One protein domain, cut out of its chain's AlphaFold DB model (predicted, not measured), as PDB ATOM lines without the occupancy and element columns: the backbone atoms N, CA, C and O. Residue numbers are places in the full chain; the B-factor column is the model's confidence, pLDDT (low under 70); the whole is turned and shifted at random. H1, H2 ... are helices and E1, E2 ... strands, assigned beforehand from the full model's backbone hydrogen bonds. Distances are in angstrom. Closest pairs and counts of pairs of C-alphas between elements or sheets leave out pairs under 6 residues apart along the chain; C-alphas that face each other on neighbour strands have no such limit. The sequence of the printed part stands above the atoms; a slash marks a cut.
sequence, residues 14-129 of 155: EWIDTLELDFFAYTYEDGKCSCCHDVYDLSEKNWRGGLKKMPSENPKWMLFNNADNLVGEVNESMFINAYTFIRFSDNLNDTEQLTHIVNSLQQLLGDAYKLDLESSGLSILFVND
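What this domain is: This is residues 14 to 129 of the 155 residues of an uncharacterized protein of Erysipelothrix inopinata (UniProt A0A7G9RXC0). Little regular structure is present: a twisted sheet, E1 E2 E3 E5 E4, has H2 over one face in two layers, with long loops at residues 26 to 60 and 66 to 83. The 116 printed residues include, in order, H1 E1 E2 E3 H2 E4 E5; the sheet is mixed, and so is the class, with 44 residues in named elements. It is compact, radius of gyration of the C-alphas 14.0 A, spanning 43 by 34 by 28 A.

How they stand to each other: H1, residues 14 to 18, is only just not on the sheet, with 4 pairs of C-alphas within 10 A. E1, residues 23 to 25, is parallel to E2, residues 61 to 65; N 62 and O 23 are 3.1 A apart. E2 and E3, residues 84 to 88, form a hairpin; N 63 and O 87 are 2.8 A apart. H2, residues 96 to 109, is on the sheet at a height over the sheet of 9.2 A. E4, residues 113 to 118, and E5, residues 121 to 126, form a hairpin; N 116 and O 123 are 2.8 A apart. E3 and E5 are antiparallel; N 86 and O 122 are 2.8 A apart. E3, H2 and E4 make a split strand-helix-strand unit, two strands running the same way with E5 between them, its crossover right-handed. In H1 and H2 every O i to N i+4 pair is within hydrogen-bond range.

Where its parts are: H1 begins at C-alpha 14 (228.374, 205.740, 182.828). H2 measures 19.9 A, E5 16.7 A, ending at C-alpha 126 (216.220, 207.468, 204.197).

The domain as a whole: The C-alphas of Ser 56 and Asp 129, the farthest apart, are 44.4 A apart. The printed part has no cut; the links E1 to E2 and E2 to E3 are long. Mean pLDDT of the printed part is 70.4, with residues 26 to 36 and 65 to 84 among those under 70.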
ATOM      1  N   GLU A  14     227.537 204.538 182.754       56.56
ATOM      2  CA  GLU A  14     228.374 205.740 182.828       56.56
ATOM      3  C   GLU A  14     228.860 206.048 184.252       56.56
ATOM      4  O   GLU A  14     230.027 206.378 184.446       56.56
ATOM      5  N   TRP A  15     227.999 205.914 185.268       63.34
ATOM      6  CA  TRP A  15     228.416 206.115 186.656       63.34
ATOM      7  C   TRP A  15     229.366 205.002 187.106       63.34
ATOM      8  O   TRP A  15     230.394 205.295 187.707       63.34
ATOM      9  N   ILE A  16     229.078 203.745 186.749       60.78
ATOM     10  CA  ILE A  16     229.922 202.578 187.064       60.78
ATOM     11  C   ILE A  16     231.331 202.735 186.477       60.78
ATOM     12  O   ILE A  16     232.315 202.479 187.173       60.78
ATOM     13  N   ASP A  17     231.436 203.214 185.237       63.59
ATOM     14  CA  ASP A  17     232.714 203.427 184.555       63.59
ATOM     15  C   ASP A  17     233.595 204.469 185.264       63.59
ATOM     16  O   ASP A  17     234.824 204.346 185.261       63.59
ATOM     17  N   THR A  18     232.991 205.458 185.934       69.19
ATOM     18  CA  THR A  18     233.730 206.478 186.702       69.19
ATOM     19  C   THR A  18     234.256 205.992 188.049       69.19
ATOM     20  O   THR A  18     235.136 206.632 188.622       69.19
ATOM     21  N   LEU A  19     233.771 204.856 188.565       72.62
ATOM     22  CA  LEU A  19     234.173 204.378 189.890       72.62
ATOM     23  C   LEU A  19     235.559 203.741 189.902       72.62
ATOM     24  O   LEU A  19     236.087 203.534 190.986       72.62
ATOM     25  N   GLU A  20     236.130 203.389 188.746       80.69
ATOM     26  CA  GLU A  20     237.428 202.703 188.620       80.69
ATOM     27  C   GLU A  20     237.596 201.481 189.556       80.69
ATOM     28  O   GLU A  20     238.681 201.226 190.085       80.69
ATOM     29  N   LEU A  21     236.522 200.718 189.772       82.75
ATOM     30  CA  LEU A  21     236.530 199.492 190.576       82.75
ATOM     31  C   LEU A  21     236.881 198.272 189.714       82.75
ATOM     32  O   LEU A  21     236.527 198.211 188.537       82.75
ATOM     33  N   ASP A  22     237.540 197.273 190.302       85.19
ATOM     34  CA  ASP A  22     237.769 195.967 189.670       85.19
ATOM     35  C   ASP A  22     236.487 195.132 189.612       85.19
ATOM     36  O   ASP A  22     236.324 194.301 188.720       85.19
ATOM     37  N   PHE A  23     235.573 195.348 190.559       82.69
ATOM     38  CA  PHE A  23     234.273 194.692 190.595       82.69
ATOM     39  C   PHE A  23     233.195 195.630 191.131       82.69
ATOM     40  O   PHE A  23     233.378 196.298 192.154       82.69
ATOM     41  N   PHE A  24     232.046 195.615 190.461       76.62
ATOM     42  CA  PHE A  24     230.848 196.313 190.895       76.62
ATOM     43  C   PHE A  24     229.623 195.453 190.592       76.62
ATOM     44  O   PHE A  24     229.339 195.143 189.435       76.62
ATOM     45  N   ALA A  25     228.877 195.080 191.630       70.38
ATOM     46  CA  ALA A  25     227.583 194.433 191.463       70.38
ATOM     47  C   ALA A  25     226.547 195.063 192.385       70.38
ATOM     48  O   ALA A  25     226.745 195.167 193.597       70.38
ATOM     49  N   TYR A  26     225.430 195.453 191.781       62.22
ATOM     50  CA  TYR A  26     224.289 196.051 192.465       62.22
ATOM     51  C   TYR A  26     223.178 195.026 192.778       62.22
ATOM     52  O   TYR A  26     222.255 195.320 193.533       62.22
ATOM     53  N   THR A  27     223.274 193.813 192.219       56.53
ATOM     54  CA  THR A  27     222.375 192.675 192.468       56.53
ATOM     55  C   THR A  27     223.161 191.368 192.555       56.53
ATOM     56  O   THR A  27     224.217 191.211 191.935       56.53
ATOM     57  N   TYR A  28     222.627 190.417 193.321       61.62
ATOM     58  CA  TYR A  28     223.089 189.034 193.299       61.62
ATOM     59  C   TYR A  28     222.377 188.241 192.197       61.62
ATOM     60  O   TYR A  28     221.287 188.593 191.753       61.62
ATOM     61  N   GLU A  29     223.005 187.151 191.756       63.84
ATOM     62  CA  GLU A  29     222.350 186.171 190.886       63.84
ATOM     63  C   GLU A  29     221.396 185.293 191.708       63.84
ATOM     64  O   GLU A  29     221.586 185.127 192.915       63.84
ATOM     65  N   ASP A  30     220.380 184.720 191.057       59.62
ATOM     66  CA  ASP A  30     219.418 183.842 191.728       59.62
ATOM     67  C   ASP A  30     220.130 182.706 192.487       59.62
ATOM     68  O   ASP A  30     221.107 182.121 192.011       59.62
ATOM     69  N   GLY A  31     219.661 182.442 193.707       61.44
ATOM     70  CA  GLY A  31     220.274 181.484 194.627       61.44
ATOM     71  C   GLY A  31     221.567 181.943 195.310       61.44
ATOM     72  O   GLY A  31     222.135 181.150 196.059       61.44
ATOM     73  N   LYS A  32     222.036 183.186 195.110       63.94
ATOM     74  CA  LYS A  32     223.255 183.695 195.760       63.94
ATOM     75  C   LYS A  32     222.948 184.769 196.808       63.94
ATOM     76  O   LYS A  32     223.010 185.950 196.507       63.94
ATOM     77  N   CYS A  33     222.626 184.394 198.052       63.19
ATOM     78  CA  CYS A  33     222.499 185.389 199.132       63.19
ATOM     79  C   CYS A  33     223.871 185.941 199.553       63.19
ATOM     80  O   CYS A  33     224.867 185.214 199.570       63.19
ATOM     81  N   SER A  34     223.892 187.182 200.036       60.38
ATOM     82  CA  SER A  34     225.058 187.793 200.699       60.38
ATOM     83  C   SER A  34     225.523 187.041 201.952       60.38
ATOM     84  O   SER A  34     226.651 187.220 202.405       60.38
ATOM     85  N   CYS A  35     224.653 186.193 202.507       63.28
ATOM     86  CA  CYS A  35     224.916 185.332 203.650       63.28
ATOM     87  C   CYS A  35     225.761 184.088 203.321       63.28
ATOM     88  O   CYS A  35     226.307 183.458 204.224       63.28
ATOM     89  N   CYS A  36     225.855 183.717 202.042       65.50
ATOM     90  CA  CYS A  36     226.502 182.482 201.586       65.50
ATOM     91  C   CYS A  36     227.490 182.705 200.439       65.50
ATOM     92  O   CYS A  36     228.226 181.781 200.106       65.50
ATOM     93  N   HIS A  37     227.497 183.895 199.834       75.44
ATOM     94  CA  HIS A  37     228.291 184.191 198.650       75.44
ATOM     95  C   HIS A  37     228.981 185.548 198.760       75.44
ATOM     96  O   HIS A  37     228.374 186.535 199.176       75.44
ATOM     97  N   ASP A  38     230.245 185.589 198.345       78.25
ATOM     98  CA  ASP A  38     231.050 186.807 198.239       78.25
ATOM     99  C   ASP A  38     231.238 187.220 196.764       78.25
ATOM    100  O   ASP A  38     230.821 186.516 195.838       78.25
ATOM    101  N   VAL A  39     231.905 188.349 196.504       81.88
ATOM    102  CA  VAL A  39     232.236 188.834 195.148       81.88
ATOM    103  C   VAL A  39     232.939 187.767 194.304       81.88
ATOM    104  O   VAL A  39     232.742 187.673 193.090       81.88
ATOM    105  N   TYR A  40     233.713 186.900 194.957       86.44
ATOM    106  CA  TYR A  40     234.436 185.797 194.336       86.44
ATOM    107  C   TYR A  40     233.555 184.597 193.979       86.44
ATOM    108  O   TYR A  40     234.053 183.660 193.367       86.44
ATOM    109  N   ASP A  41     232.257 184.621 194.263       81.75
ATOM    110  CA  ASP A  41     231.282 183.621 193.802       81.75
ATOM    111  C   ASP A  41     230.433 184.143 192.634       81.75
ATOM    112  O   ASP A  41     229.704 183.393 191.973       81.75
ATOM    113  N   LEU A  42     230.543 185.440 192.344       78.88
ATOM    114  CA  LEU A  42     229.790 186.118 191.299       78.88
ATOM    115  C   LEU A  42     230.478 185.983 189.929       78.88
ATOM    116  O   LEU A  42     231.673 185.669 189.825       78.88
ATOM    117  N   SER A  43     229.668 186.134 188.877       80.00
ATOM    118  CA  SER A  43     230.055 185.937 187.475       80.00
ATOM    119  C   SER A  43     231.067 186.980 186.990       80.00
ATOM    120  O   SER A  43     231.059 188.126 187.440       80.00
ATOM    121  N   GLU A  44     231.903 186.590 186.021       84.50
ATOM    122  CA  GLU A  44     232.933 187.431 185.389       84.50
ATOM    123  C   GLU A  44     232.360 188.706 184.758       84.50
ATOM    124  O   GLU A  44     233.049 189.717 184.698       84.50
ATOM    125  N   LYS A  45     231.078 188.698 184.368       80.12
ATOM    126  CA  LYS A  45     230.386 189.859 183.781       80.12
ATOM    127  C   LYS A  45     230.369 191.103 184.686       80.12
ATOM    128  O   LYS A  45     230.229 192.208 184.184       80.12
ATOM    129  N   ASN A  46     230.487 190.911 186.001       77.38
ATOM    130  CA  ASN A  46     230.489 191.987 186.998       77.38
ATOM    131  C   ASN A  46     231.914 192.487 187.322       77.38
ATOM    132  O   ASN A  46     232.087 193.413 188.115       77.38
ATOM    133  N   TRP A  47     232.937 191.850 186.745       84.62
ATOM    134  CA  TRP A  47     234.335 192.239 186.890       84.62
ATOM    135  C   TRP A  47     234.753 193.141 185.734       84.62
ATOM    136  O   TRP A  47     234.402 192.907 184.573       84.62
ATOM    137  N   ARG A  48     235.549 194.165 186.034       82.56
ATOM    138  CA  ARG A  48     236.078 195.091 185.035       82.56
ATOM    139  C   ARG A  48     236.895 194.327 183.997       82.56
ATOM    140  O   ARG A  48     237.802 193.565 184.323       82.56
ATOM    141  N   GLY A  49     236.558 194.535 182.727       80.88
ATOM    142  CA  GLY A  49     237.182 193.819 181.614       80.88
ATOM    143  C   GLY A  49     236.762 192.351 181.487       80.88
ATOM    144  O   GLY A  49     237.382 191.627 180.716       80.88
ATOM    145  N   GLY A  50     235.733 191.906 182.218       82.38
ATOM    146  CA  GLY A  50     235.212 190.542 182.134       82.38
ATOM    147  C   GLY A  50     236.165 189.483 182.685       82.38
ATOM    148  O   GLY A  50     236.100 188.336 182.261       82.38
ATOM    149  N   LEU A  51     237.085 189.861 183.578       84.25
ATOM    150  CA  LEU A  51     238.100 188.966 184.131       84.25
ATOM    151  C   LEU A  51     238.039 188.972 185.651       84.25
ATOM    152  O   LEU A  51     238.350 189.970 186.302       84.25
ATOM    153  N   LYS A  52     237.676 187.824 186.216       88.06
ATOM    154  CA  LYS A  52     237.604 187.641 187.662       88.06
ATOM    155  C   LYS A  52     238.982 187.712 188.305       88.06
ATOM    156  O   LYS A  52     239.911 187.042 187.857       88.06
ATOM    157  N   LYS A  53     239.093 188.499 189.375       87.44
ATOM    158  CA  LYS A  53     240.330 188.642 190.150       87.44
ATOM    159  C   LYS A  53     240.374 187.675 191.320       87.44
ATOM    160  O   LYS A  53     239.350 187.355 191.928       87.44
ATOM    161  N   MET A  54     241.577 187.240 191.667       88.19
ATOM    162  CA  MET A  54     241.850 186.490 192.888       88.19
ATOM    163  C   MET A  54     241.981 187.441 194.087       88.19
ATOM    164  O   MET A  54     242.434 188.574 193.919       88.19
ATOM    165  N   PRO A  55     241.680 186.991 195.320       85.44
ATOM    166  CA  PRO A  55     241.892 187.802 196.521       85.44
ATOM    167  C   PRO A  55     243.323 188.342 196.656       85.44
ATOM    168  O   PRO A  55     243.517 189.484 197.055       85.44
ATOM    169  N   SER A  56     244.327 187.558 196.243       88.56
ATOM    170  CA  SER A  56     245.745 187.946 196.274       88.56
ATOM    171  C   SER A  56     246.109 189.105 195.343       88.56
ATOM    172  O   SER A  56     247.185 189.676 195.487       88.56
ATOM    173  N   GLU A  57     245.255 189.441 194.373       88.38
ATOM    174  CA  GLU A  57     245.442 190.603 193.496       88.38
ATOM    175  C   GLU A  57     244.984 191.912 194.158       88.38
ATOM    176  O   GLU A  57     245.121 192.971 193.553       88.38
ATOM    177  N   ASN A  58     244.469 191.853 195.394       87.75
ATOM    178  CA  ASN A  58     243.961 192.996 196.153       87.75
ATOM    179  C   ASN A  58     242.964 193.867 195.361       87.75
ATOM    180  O   ASN A  58     243.134 195.087 195.300       87.75
ATOM    181  N   PRO A  59     241.916 193.269 194.759       89.94
ATOM    182  CA  PRO A  59     240.972 194.024 193.951       89.94
ATOM    183  C   PRO A  59     240.220 195.060 194.791       89.94
ATOM    184  O   PRO A  59     239.869 194.800 195.948       89.94
ATOM    185  N   LYS A  60     239.926 196.206 194.176       89.75
ATOM    186  CA  LYS A  60     239.004 197.213 194.702       89.75
ATOM    187  C   LYS A  60     237.598 196.895 194.239       89.75
ATOM    188  O   LYS A  60     237.334 196.849 193.038       89.75
ATOM    189  N   TRP A  61     236.681 196.694 195.170       86.69
ATOM    190  CA  TRP A  61     235.329 196.293 194.811       86.69
ATOM    191  C   TRP A  61     234.270 196.909 195.707       86.69
ATOM    192  O   TRP A  61     234.527 197.226 196.867       86.69
ATOM    193  N   MET A  62     233.068 197.043 195.149       83.00
ATOM    194  CA  MET A  62     231.849 197.371 195.883       83.00
ATOM    195  C   MET A  62     230.756 196.364 195.534       83.00
ATOM    196  O   MET A  62     230.568 195.993 194.374       83.00
ATOM    197  N   LEU A  63     230.038 195.923 196.558       78.56
ATOM    198  CA  LEU A  63     228.983 194.932 196.472       78.56
ATOM    199  C   LEU A  63     227.768 195.428 197.238       78.56
ATOM    200  O   LEU A  63     227.811 195.625 198.454       78.56
ATOM    201  N   PHE A  64     226.666 195.607 196.525       72.81
ATOM    202  CA  PHE A  64     225.412 195.997 197.141       72.81
ATOM    203  C   PHE A  64     224.812 194.771 197.803       72.81
ATOM    204  O   PHE A  64     224.305 193.849 197.165       72.81
ATOM    205  N   ASN A  65     224.880 194.781 199.122       64.06
ATOM    206  CA  ASN A  65     224.217 193.821 199.960       64.06
ATOM    207  C   ASN A  65     222.785 194.278 200.159       64.06
ATOM    208  O   ASN A  65     222.439 194.882 201.173       64.06
ATOM    209  N   ASN A  66     221.923 193.910 199.221       55.66
ATOM    210  CA  ASN A  66     220.545 193.696 199.609       55.66
ATOM    211  C   ASN A  66     220.453 192.331 200.308       55.66
ATOM    212  O   ASN A  66     220.091 191.320 199.712       55.66
ATOM    213  N   ALA A  67     220.945 192.284 201.547       41.28
ATOM    214  CA  ALA A  67     220.813 191.121 202.404       41.28
ATOM    215  C   ALA A  67     219.354 191.037 202.876       41.28
ATOM    216  O   ALA A  67     218.824 192.007 203.407       41.28
ATOM    217  N   ASP A  68     218.732 189.878 202.681       42.81
ATOM    218  CA  ASP A  68     217.487 189.457 203.333       42.81
ATOM    219  C   ASP A  68     216.206 190.228 203.029       42.81
ATOM    220  O   ASP A  68     215.430 190.545 203.927       42.81
ATOM    221  N   ASN A  69     215.880 190.375 201.749       35.53
ATOM    222  CA  ASN A  69     214.483 190.520 201.381       35.53
ATOM    223  C   ASN A  69     214.166 189.726 200.115       35.53
ATOM    224  O   ASN A  69     214.802 189.881 199.076       35.53
ATOM    225  N   LEU A  70     213.045 189.011 200.163       34.88
ATOM    226  CA  LEU A  70     212.170 188.700 199.024       34.88
ATOM    227  C   LEU A  70     211.694 189.978 198.271       34.88
ATOM    228  O   LEU A  70     210.613 190.004 197.689       34.88
ATOM    229  N   VAL A  71     212.462 191.069 198.330       33.50
ATOM    230  CA  VAL A  71     212.175 192.426 197.880       33.50
ATOM    231  C   VAL A  71     213.524 193.122 197.660       33.50
ATOM    232  O   VAL A  71     214.227 193.471 198.602       33.50
ATOM    233  N   GLY A  72     213.915 193.341 196.416       36.16
ATOM    234  CA  GLY A  72     215.004 194.265 196.100       36.16
ATOM    235  C   GLY A  72     215.927 193.722 195.031       36.16
ATOM    236  O   GLY A  72     217.121 193.508 195.224       36.16
ATOM    237  N   GLU A  73     215.324 193.511 193.874       33.94
ATOM    238  CA  GLU A  73     216.038 193.620 192.621       33.94
ATOM    239  C   GLU A  73     216.392 195.106 192.476       33.94
ATOM    240  O   GLU A  73     215.501 195.913 192.262       33.94
ATOM    241  N   VAL A  74     217.647 195.528 192.635       38.66
ATOM    242  CA  VAL A  74     218.023 196.904 192.263       38.66
ATOM    243  C   VAL A  74     217.977 196.981 190.737       38.66
ATOM    244  O   VAL A  74     218.982 196.847 190.060       38.66
ATOM    245  N   ASN A  75     216.784 197.084 190.170       40.59
ATOM    246  CA  ASN A  75     216.580 197.334 188.755       40.59
ATOM    247  C   ASN A  75     216.376 198.841 188.552       40.59
ATOM    248  O   ASN A  75     216.196 199.609 189.499       40.59
ATOM    249  N   GLU A  76     216.376 199.276 187.295       37.62
ATOM    250  CA  GLU A  76     216.173 200.681 186.936       37.62
ATOM    251  C   GLU A  76     214.835 201.270 187.407       37.62
ATOM    252  O   GLU A  76     214.623 202.461 187.211       37.62
ATOM    253  N   SER A  77     213.922 200.463 187.962       34.56
ATOM    254  CA  SER A  77     212.598 200.860 188.436       34.56
ATOM    255  C   SER A  77     212.408 200.711 189.951       34.56
ATOM    256  O   SER A  77     211.363 201.127 190.459       34.56
ATOM    257  N   MET A  78     213.389 200.184 190.691       37.88
ATOM    258  CA  MET A  78     213.253 199.917 192.120       37.88
ATOM    259  C   MET A  78     213.658 201.100 192.994       37.88
ATOM    260  O   MET A  78     214.654 201.789 192.783       37.88
ATOM    261  N   PHE A  79     212.842 201.317 194.018       43.94
ATOM    262  CA  PHE A  79     213.031 202.342 195.032       43.94
ATOM    263  C   PHE A  79     214.022 201.852 196.091       43.94
ATOM    264  O   PHE A  79     213.907 200.723 196.568       43.94
ATOM    265  N   ILE A  80     214.952 202.712 196.525       48.12
ATOM    266  CA  ILE A  80     215.726 202.464 197.748       48.12
ATOM    267  C   ILE A  80     214.764 202.620 198.931       48.12
ATOM    268  O   ILE A  80     214.578 203.705 199.478       48.12
ATOM    269  N   ASN A  81     214.107 201.523 199.304       44.12
ATOM    270  CA  ASN A  81     213.073 201.478 200.339       44.12
ATOM    271  C   ASN A  81     213.647 201.416 201.769       44.12
ATOM    272  O   ASN A  81     213.123 200.710 202.616       44.12
ATOM    273  N   ALA A  82     214.662 202.232 202.065       48.12
ATOM    274  CA  ALA A  82     215.082 202.606 203.426       48.12
ATOM    275  C   ALA A  82     216.198 201.819 204.142       48.12
ATOM    276  O   ALA A  82     216.525 202.198 205.265       48.12
ATOM    277  N   TYR A  83     216.875 200.852 203.518       51.56
ATOM    278  CA  TYR A  83     218.222 200.459 203.965       51.56
ATOM    279  C   TYR A  83     218.955 199.709 202.853       51.56
ATOM    280  O   TYR A  83     218.524 198.641 202.430       51.56
ATOM    281  N   THR A  84     220.054 200.269 202.358       64.69
ATOM    282  CA  THR A  84     220.961 199.555 201.452       64.69
ATOM    283  C   THR A  84     222.331 199.555 202.084       64.69
ATOM    284  O   THR A  84     222.894 200.620 202.336       64.69
ATOM    285  N   PHE A  85     222.845 198.359 202.352       70.56
ATOM    286  CA  PHE A  85     224.213 198.193 202.797       70.56
ATOM    287  C   PHE A  85     225.088 197.899 201.588       70.56
ATOM    288  O   PHE A  85     224.776 197.032 200.772       70.56
ATOM    289  N   ILE A  86     226.190 198.618 201.462       77.75
ATOM    290  CA  ILE A  86     227.166 198.399 200.408       77.75
ATOM    291  C   ILE A  86     228.443 197.927 201.083       77.75
ATOM    292  O   ILE A  86     229.117 198.696 201.767       77.75
ATOM    293  N   ARG A  87     228.770 196.649 200.892       80.25
ATOM    294  CA  ARG A  87     230.085 196.124 201.252       80.25
ATOM    295  C   ARG A  87     231.104 196.662 200.265       80.25
ATOM    296  O   ARG A  87     230.817 196.798 199.076       80.25
ATOM    297  N   PHE A  88     232.312 196.898 200.737       85.38
ATOM    298  CA  PHE A  88     233.437 197.204 199.872       85.38
ATOM    299  C   PHE A  88     234.700 196.521 200.379       85.38
ATOM    300  O   PHE A  88     234.776 196.114 201.536       85.38
ATOM    301  N   SER A  89     235.680 196.367 199.493       87.31
ATOM    302  CA  SER A  89     236.983 195.793 199.829       87.31
ATOM    303  C   SER A  89     237.750 196.665 200.817       87.31
ATOM    304  O   SER A  89     237.770 197.884 200.644       87.31
ATOM    305  N   ASP A  90     238.535 196.060 201.708       86.00
ATOM    306  CA  ASP A  90     239.473 196.789 202.578       86.00
ATOM    307  C   ASP A  90     240.444 197.684 201.787       86.00
ATOM    308  O   ASP A  90     240.800 198.768 202.233       86.00
ATOM    309  N   ASN A  91     240.804 197.289 200.560       86.50
ATOM    310  CA  ASN A  91     241.668 198.064 199.656       86.50
ATOM    311  C   ASN A  91     241.031 199.366 199.131       86.50
ATOM    312  O   ASN A  91     241.691 200.149 198.443       86.50
ATOM    313  N   LEU A  92     239.744 199.575 199.407       85.50
ATOM    314  CA  LEU A  92     239.016 200.808 199.121       85.50
ATOM    315  C   LEU A  92     238.892 201.691 200.377       85.50
ATOM    316  O   LEU A  92     238.610 202.884 200.246       85.50
ATOM    317  N   ASN A  93     239.133 201.136 201.569       77.06
ATOM    318  CA  ASN A  93     239.060 201.864 202.830       77.06
ATOM    319  C   ASN A  93     240.151 202.953 202.871       77.06
ATOM    320  O   ASN A  93     241.277 202.725 202.433       77.06
ATOM    321  N   ASP A  94     239.799 204.154 203.332       69.44
ATOM    322  CA  ASP A  94     240.686 205.332 203.390       69.44
ATOM    323  C   ASP A  94     241.251 205.825 202.039       69.44
ATOM    324  O   ASP A  94     242.335 206.409 201.966       69.44
ATOM    325  N   THR A  95     240.505 205.638 200.946       78.44
ATOM    326  CA  THR A  95     240.879 206.164 199.622       78.44
ATOM    327  C   THR A  95     240.115 207.445 199.258       78.44
ATOM    328  O   THR A  95     238.935 207.617 199.578       78.44
ATOM    329  N   GLU A  96     240.762 208.342 198.507       85.00
ATOM    330  CA  GLU A  96     240.093 209.482 197.848       85.00
ATOM    331  C   GLU A  96     238.945 209.001 196.943       85.00
ATOM    332  O   GLU A  96     237.892 209.631 196.858       85.00
ATOM    333  N   GLN A  97     239.118 207.816 196.354       84.69
ATOM    334  CA  GLN A  97     238.122 207.116 195.555       84.69
ATOM    335  C   GLN A  97     236.848 206.814 196.358       84.69
ATOM    336  O   GLN A  97     235.768 207.201 195.925       84.69
ATOM    337  N   LEU A  98     236.940 206.217 197.554       85.06
ATOM    338  CA  LEU A  98     235.768 205.974 198.410       85.06
ATOM    339  C   LEU A  98     235.041 207.275 198.766       85.06
ATOM    340  O   LEU A  98     233.815 207.345 198.702       85.06
ATOM    341  N   THR A  99     235.801 208.325 199.082       86.00
ATOM    342  CA  THR A  99     235.243 209.653 199.376       86.00
ATOM    343  C   THR A  99     234.483 210.213 198.171       86.00
ATOM    344  O   THR A  99     233.370 210.719 198.312       86.00
ATOM    345  N   HIS A 100     235.051 210.090 196.970       84.50
ATOM    346  CA  HIS A 100     234.401 210.507 195.732       84.50
ATOM    347  C   HIS A 100     233.103 209.733 195.471       84.50
ATOM    348  O   HIS A 100     232.088 210.338 195.119       84.50
ATOM    349  N   ILE A 101     233.107 208.420 195.706       83.12
ATOM    350  CA  ILE A 101     231.927 207.565 195.549       83.12
ATOM    351  C   ILE A 101     230.823 207.975 196.528       83.12
ATOM    352  O   ILE A 101     229.686 208.185 196.107       83.12
ATOM    353  N   VAL A 102     231.147 208.156 197.813       84.19
ATOM    354  CA  VAL A 102     230.191 208.599 198.846       84.19
ATOM    355  C   VAL A 102     229.588 209.958 198.491       84.19
ATOM    356  O   VAL A 102     228.369 210.120 198.531       84.19
ATOM    357  N   ASN A 103     230.415 210.921 198.081       84.75
ATOM    358  CA  ASN A 103     229.937 212.245 197.682       84.75
ATOM    359  C   ASN A 103     229.023 212.178 196.453       84.75
ATOM    360  O   ASN A 103     227.982 212.831 196.425       84.75
ATOM    361  N   SER A 104     229.387 211.366 195.460       81.31
ATOM    362  CA  SER A 104     228.591 211.176 194.244       81.31
ATOM    363  C   SER A 104     227.241 210.529 194.558       81.31
ATOM    364  O   SER A 104     226.205 211.005 194.098       81.31
ATOM    365  N   LEU A 105     227.232 209.498 195.407       77.38
ATOM    366  CA  LEU A 105     226.007 208.869 195.899       77.38
ATOM    367  C   LEU A 105     225.118 209.869 196.644       77.38
ATOM    368  O   LEU A 105     223.923 209.948 196.369       77.38
ATOM    369  N   GLN A 106     225.689 210.662 197.551       78.62
ATOM    370  CA  GLN A 106     224.938 211.658 198.313       78.62
ATOM    371  C   GLN A 106     224.333 212.742 197.406       78.62
ATOM    372  O   GLN A 106     223.191 213.143 197.622       78.62
ATOM    373  N   GLN A 107     225.053 213.192 196.373       79.06
ATOM    374  CA  GLN A 107     224.530 214.142 195.382       79.06
ATOM    375  C   GLN A 107     223.382 213.552 194.555       79.06
ATOM    376  O   GLN A 107     222.395 214.241 194.303       79.06
ATOM    377  N   LEU A 108     223.500 212.285 194.146       70.62
ATOM    378  CA  LEU A 108     222.467 211.593 193.373       70.62
ATOM    379  C   LEU A 108     221.193 211.369 194.189       70.62
ATOM    380  O   LEU A 108     220.088 211.567 193.683       70.62
ATOM    381  N   LEU A 109     221.346 210.962 195.447       71.88
ATOM    382  CA  LEU A 109     220.235 210.651 196.345       71.88
ATOM    383  C   LEU A 109     219.575 211.911 196.923       71.88
ATOM    384  O   LEU A 109     218.362 211.929 197.152       71.88
ATOM    385  N   GLY A 110     220.358 212.972 197.124       71.06
ATOM    386  CA  GLY A 110     219.921 214.229 197.719       71.06
ATOM    387  C   GLY A 110     219.606 214.124 199.214       71.06
ATOM    388  O   GLY A 110     219.805 213.092 199.851       71.06
ATOM    389  N   ASP A 111     219.067 215.207 199.773       76.50
ATOM    390  CA  ASP A 111     218.882 215.385 201.226       76.50
ATOM    391  C   ASP A 111     217.837 214.447 201.854       76.50
ATOM    392  O   ASP A 111     217.710 214.360 203.074       76.50
ATOM    393  N   ALA A 112     217.072 213.732 201.027       64.44
ATOM    394  CA  ALA A 112     216.135 212.721 201.496       64.44
ATOM    395  C   ALA A 112     216.844 211.460 202.020       64.44
ATOM    396  O   ALA A 112     216.197 210.637 202.667       64.44
ATOM    397  N   TYR A 113     218.144 211.307 201.753       71.62
ATOM    398  CA  TYR A 113     218.952 210.179 202.193       71.62
ATOM    399  C   TYR A 113     220.208 210.649 202.932       71.62
ATOM    400  O   TYR A 113     220.769 211.703 202.640       71.62
ATOM    401  N   LYS A 114     220.659 209.829 203.877       76.88
ATOM    402  CA  LYS A 114     221.891 209.984 204.640       76.88
ATOM    403  C   LYS A 114     222.765 208.769 204.405       76.88
ATOM    404  O   LYS A 114     222.308 207.635 204.543       76.88
ATOM    405  N   LEU A 115     224.014 209.026 204.056       79.25
ATOM    406  CA  LEU A 115     225.049 208.013 203.942       79.25
ATOM    407  C   LEU A 115     225.852 207.966 205.238       79.25
ATOM    408  O   LEU A 115     226.377 208.989 205.670       79.25
ATOM    409  N   ASP A 116     225.960 206.782 205.829       78.38
ATOM    410  CA  ASP A 116     226.757 206.529 207.025       78.38
ATOM    411  C   ASP A 116     227.849 205.508 206.700       78.38
ATOM    412  O   ASP A 116     227.571 204.367 206.328       78.38
ATOM    413  N   LEU A 117     229.106 205.944 206.808       80.06
ATOM    414  CA  LEU A 117     230.263 205.081 206.619       80.06
ATOM    415  C   LEU A 117     230.541 204.308 207.911       80.06
ATOM    416  O   LEU A 117     230.705 204.898 208.979       80.06
ATOM    417  N   GLU A 118     230.619 202.990 207.797       70.81
ATOM    418  CA  GLU A 118     230.903 202.059 208.881       70.81
ATOM    419  C   GLU A 118     232.202 201.300 208.584       70.81
ATOM    420  O   GLU A 118     232.649 201.211 207.441       70.81
ATOM    421  N   SER A 119     232.812 200.692 209.606       65.69
ATOM    422  CA  SER A 119     234.060 199.931 209.438       65.69
ATOM    423  C   SER A 119     233.940 198.743 208.477       65.69
ATOM    424  O   SER A 119     234.949 198.257 207.984       65.69
ATOM    425  N   SER A 120     232.722 198.249 208.243       63.97
ATOM    426  CA  SER A 120     232.424 197.088 207.397       63.97
ATOM    427  C   SER A 120     231.744 197.434 206.069       63.97
ATOM    428  O   SER A 120     231.435 196.522 205.297       63.97
ATOM    429  N   GLY A 121     231.442 198.710 205.807       77.00
ATOM    430  CA  GLY A 121     230.707 199.105 204.608       77.00
ATOM    431  C   GLY A 121     230.059 200.485 204.685       77.00
ATOM    432  O   GLY A 121     230.338 201.289 205.568       77.00
ATOM    433  N   LEU A 122     229.183 200.763 203.726       75.31
ATOM    434  CA  LEU A 122     228.428 202.007 203.610       75.31
ATOM    435  C   LEU A 122     226.933 201.722 203.778       75.31
ATOM    436  O   LEU A 122     226.353 200.952 203.013       75.31
ATOM    437  N   SER A 123     226.307 202.381 204.749       73.56
ATOM    438  CA  SER A 123     224.868 202.338 205.001       73.56
ATOM    439  C   SER A 123     224.175 203.522 204.321       73.56
ATOM    440  O   SER A 123     224.523 204.675 204.566       73.56
ATOM    441  N   ILE A 124     223.158 203.261 203.495       71.88
ATOM    442  CA  ILE A 124     222.270 204.293 202.936       71.88
ATOM    443  C   ILE A 124     220.948 204.271 203.703       71.88
ATOM    444  O   ILE A 124     220.249 203.257 203.729       71.88
ATOM    445  N   LEU A 125     220.596 205.406 204.301       64.38
ATOM    446  CA  LEU A 125     219.412 205.594 205.136       64.38
ATOM    447  C   LEU A 125     218.497 206.642 204.515       64.38
ATOM    448  O   LEU A 125     218.965 207.672 204.050       64.38
ATOM    449  N   PHE A 126     217.187 206.425 204.543       65.56
ATOM    450  CA  PHE A 126     216.220 207.468 204.197       65.56
ATOM    451  C   PHE A 126     215.924 208.332 205.433       65.56
ATOM    452  O   PHE A 126     215.711 207.795 206.518       65.56
ATOM    453  N   VAL A 127     215.926 209.658 205.285       63.66
ATOM    454  CA  VAL A 127     215.897 210.626 206.403       63.66
ATOM    455  C   VAL A 127     214.496 211.188 206.662       63.66
ATOM    456  O   VAL A 127     214.232 211.701 207.745       63.66
ATOM    457  N   ASN A 128     213.568 211.074 205.707       58.47
ATOM    458  CA  ASN A 128     212.224 211.629 205.868       58.47
ATOM    459  C   ASN A 128     211.252 210.649 206.542       58.47
ATOM    460  O   ASN A 128     211.130 209.493 206.134       58.47
ATOM    461  N   ASP A 129     210.472 211.159 207.500       53.03
ATOM    462  CA  ASP A 129     209.286 210.484 208.031       53.03
ATOM    463  C   ASP A 129     208.214 210.401 206.936       53.03
ATOM    464  O   ASP A 129     207.382 211.294 206.744       53.03
TER     465      ASP A 129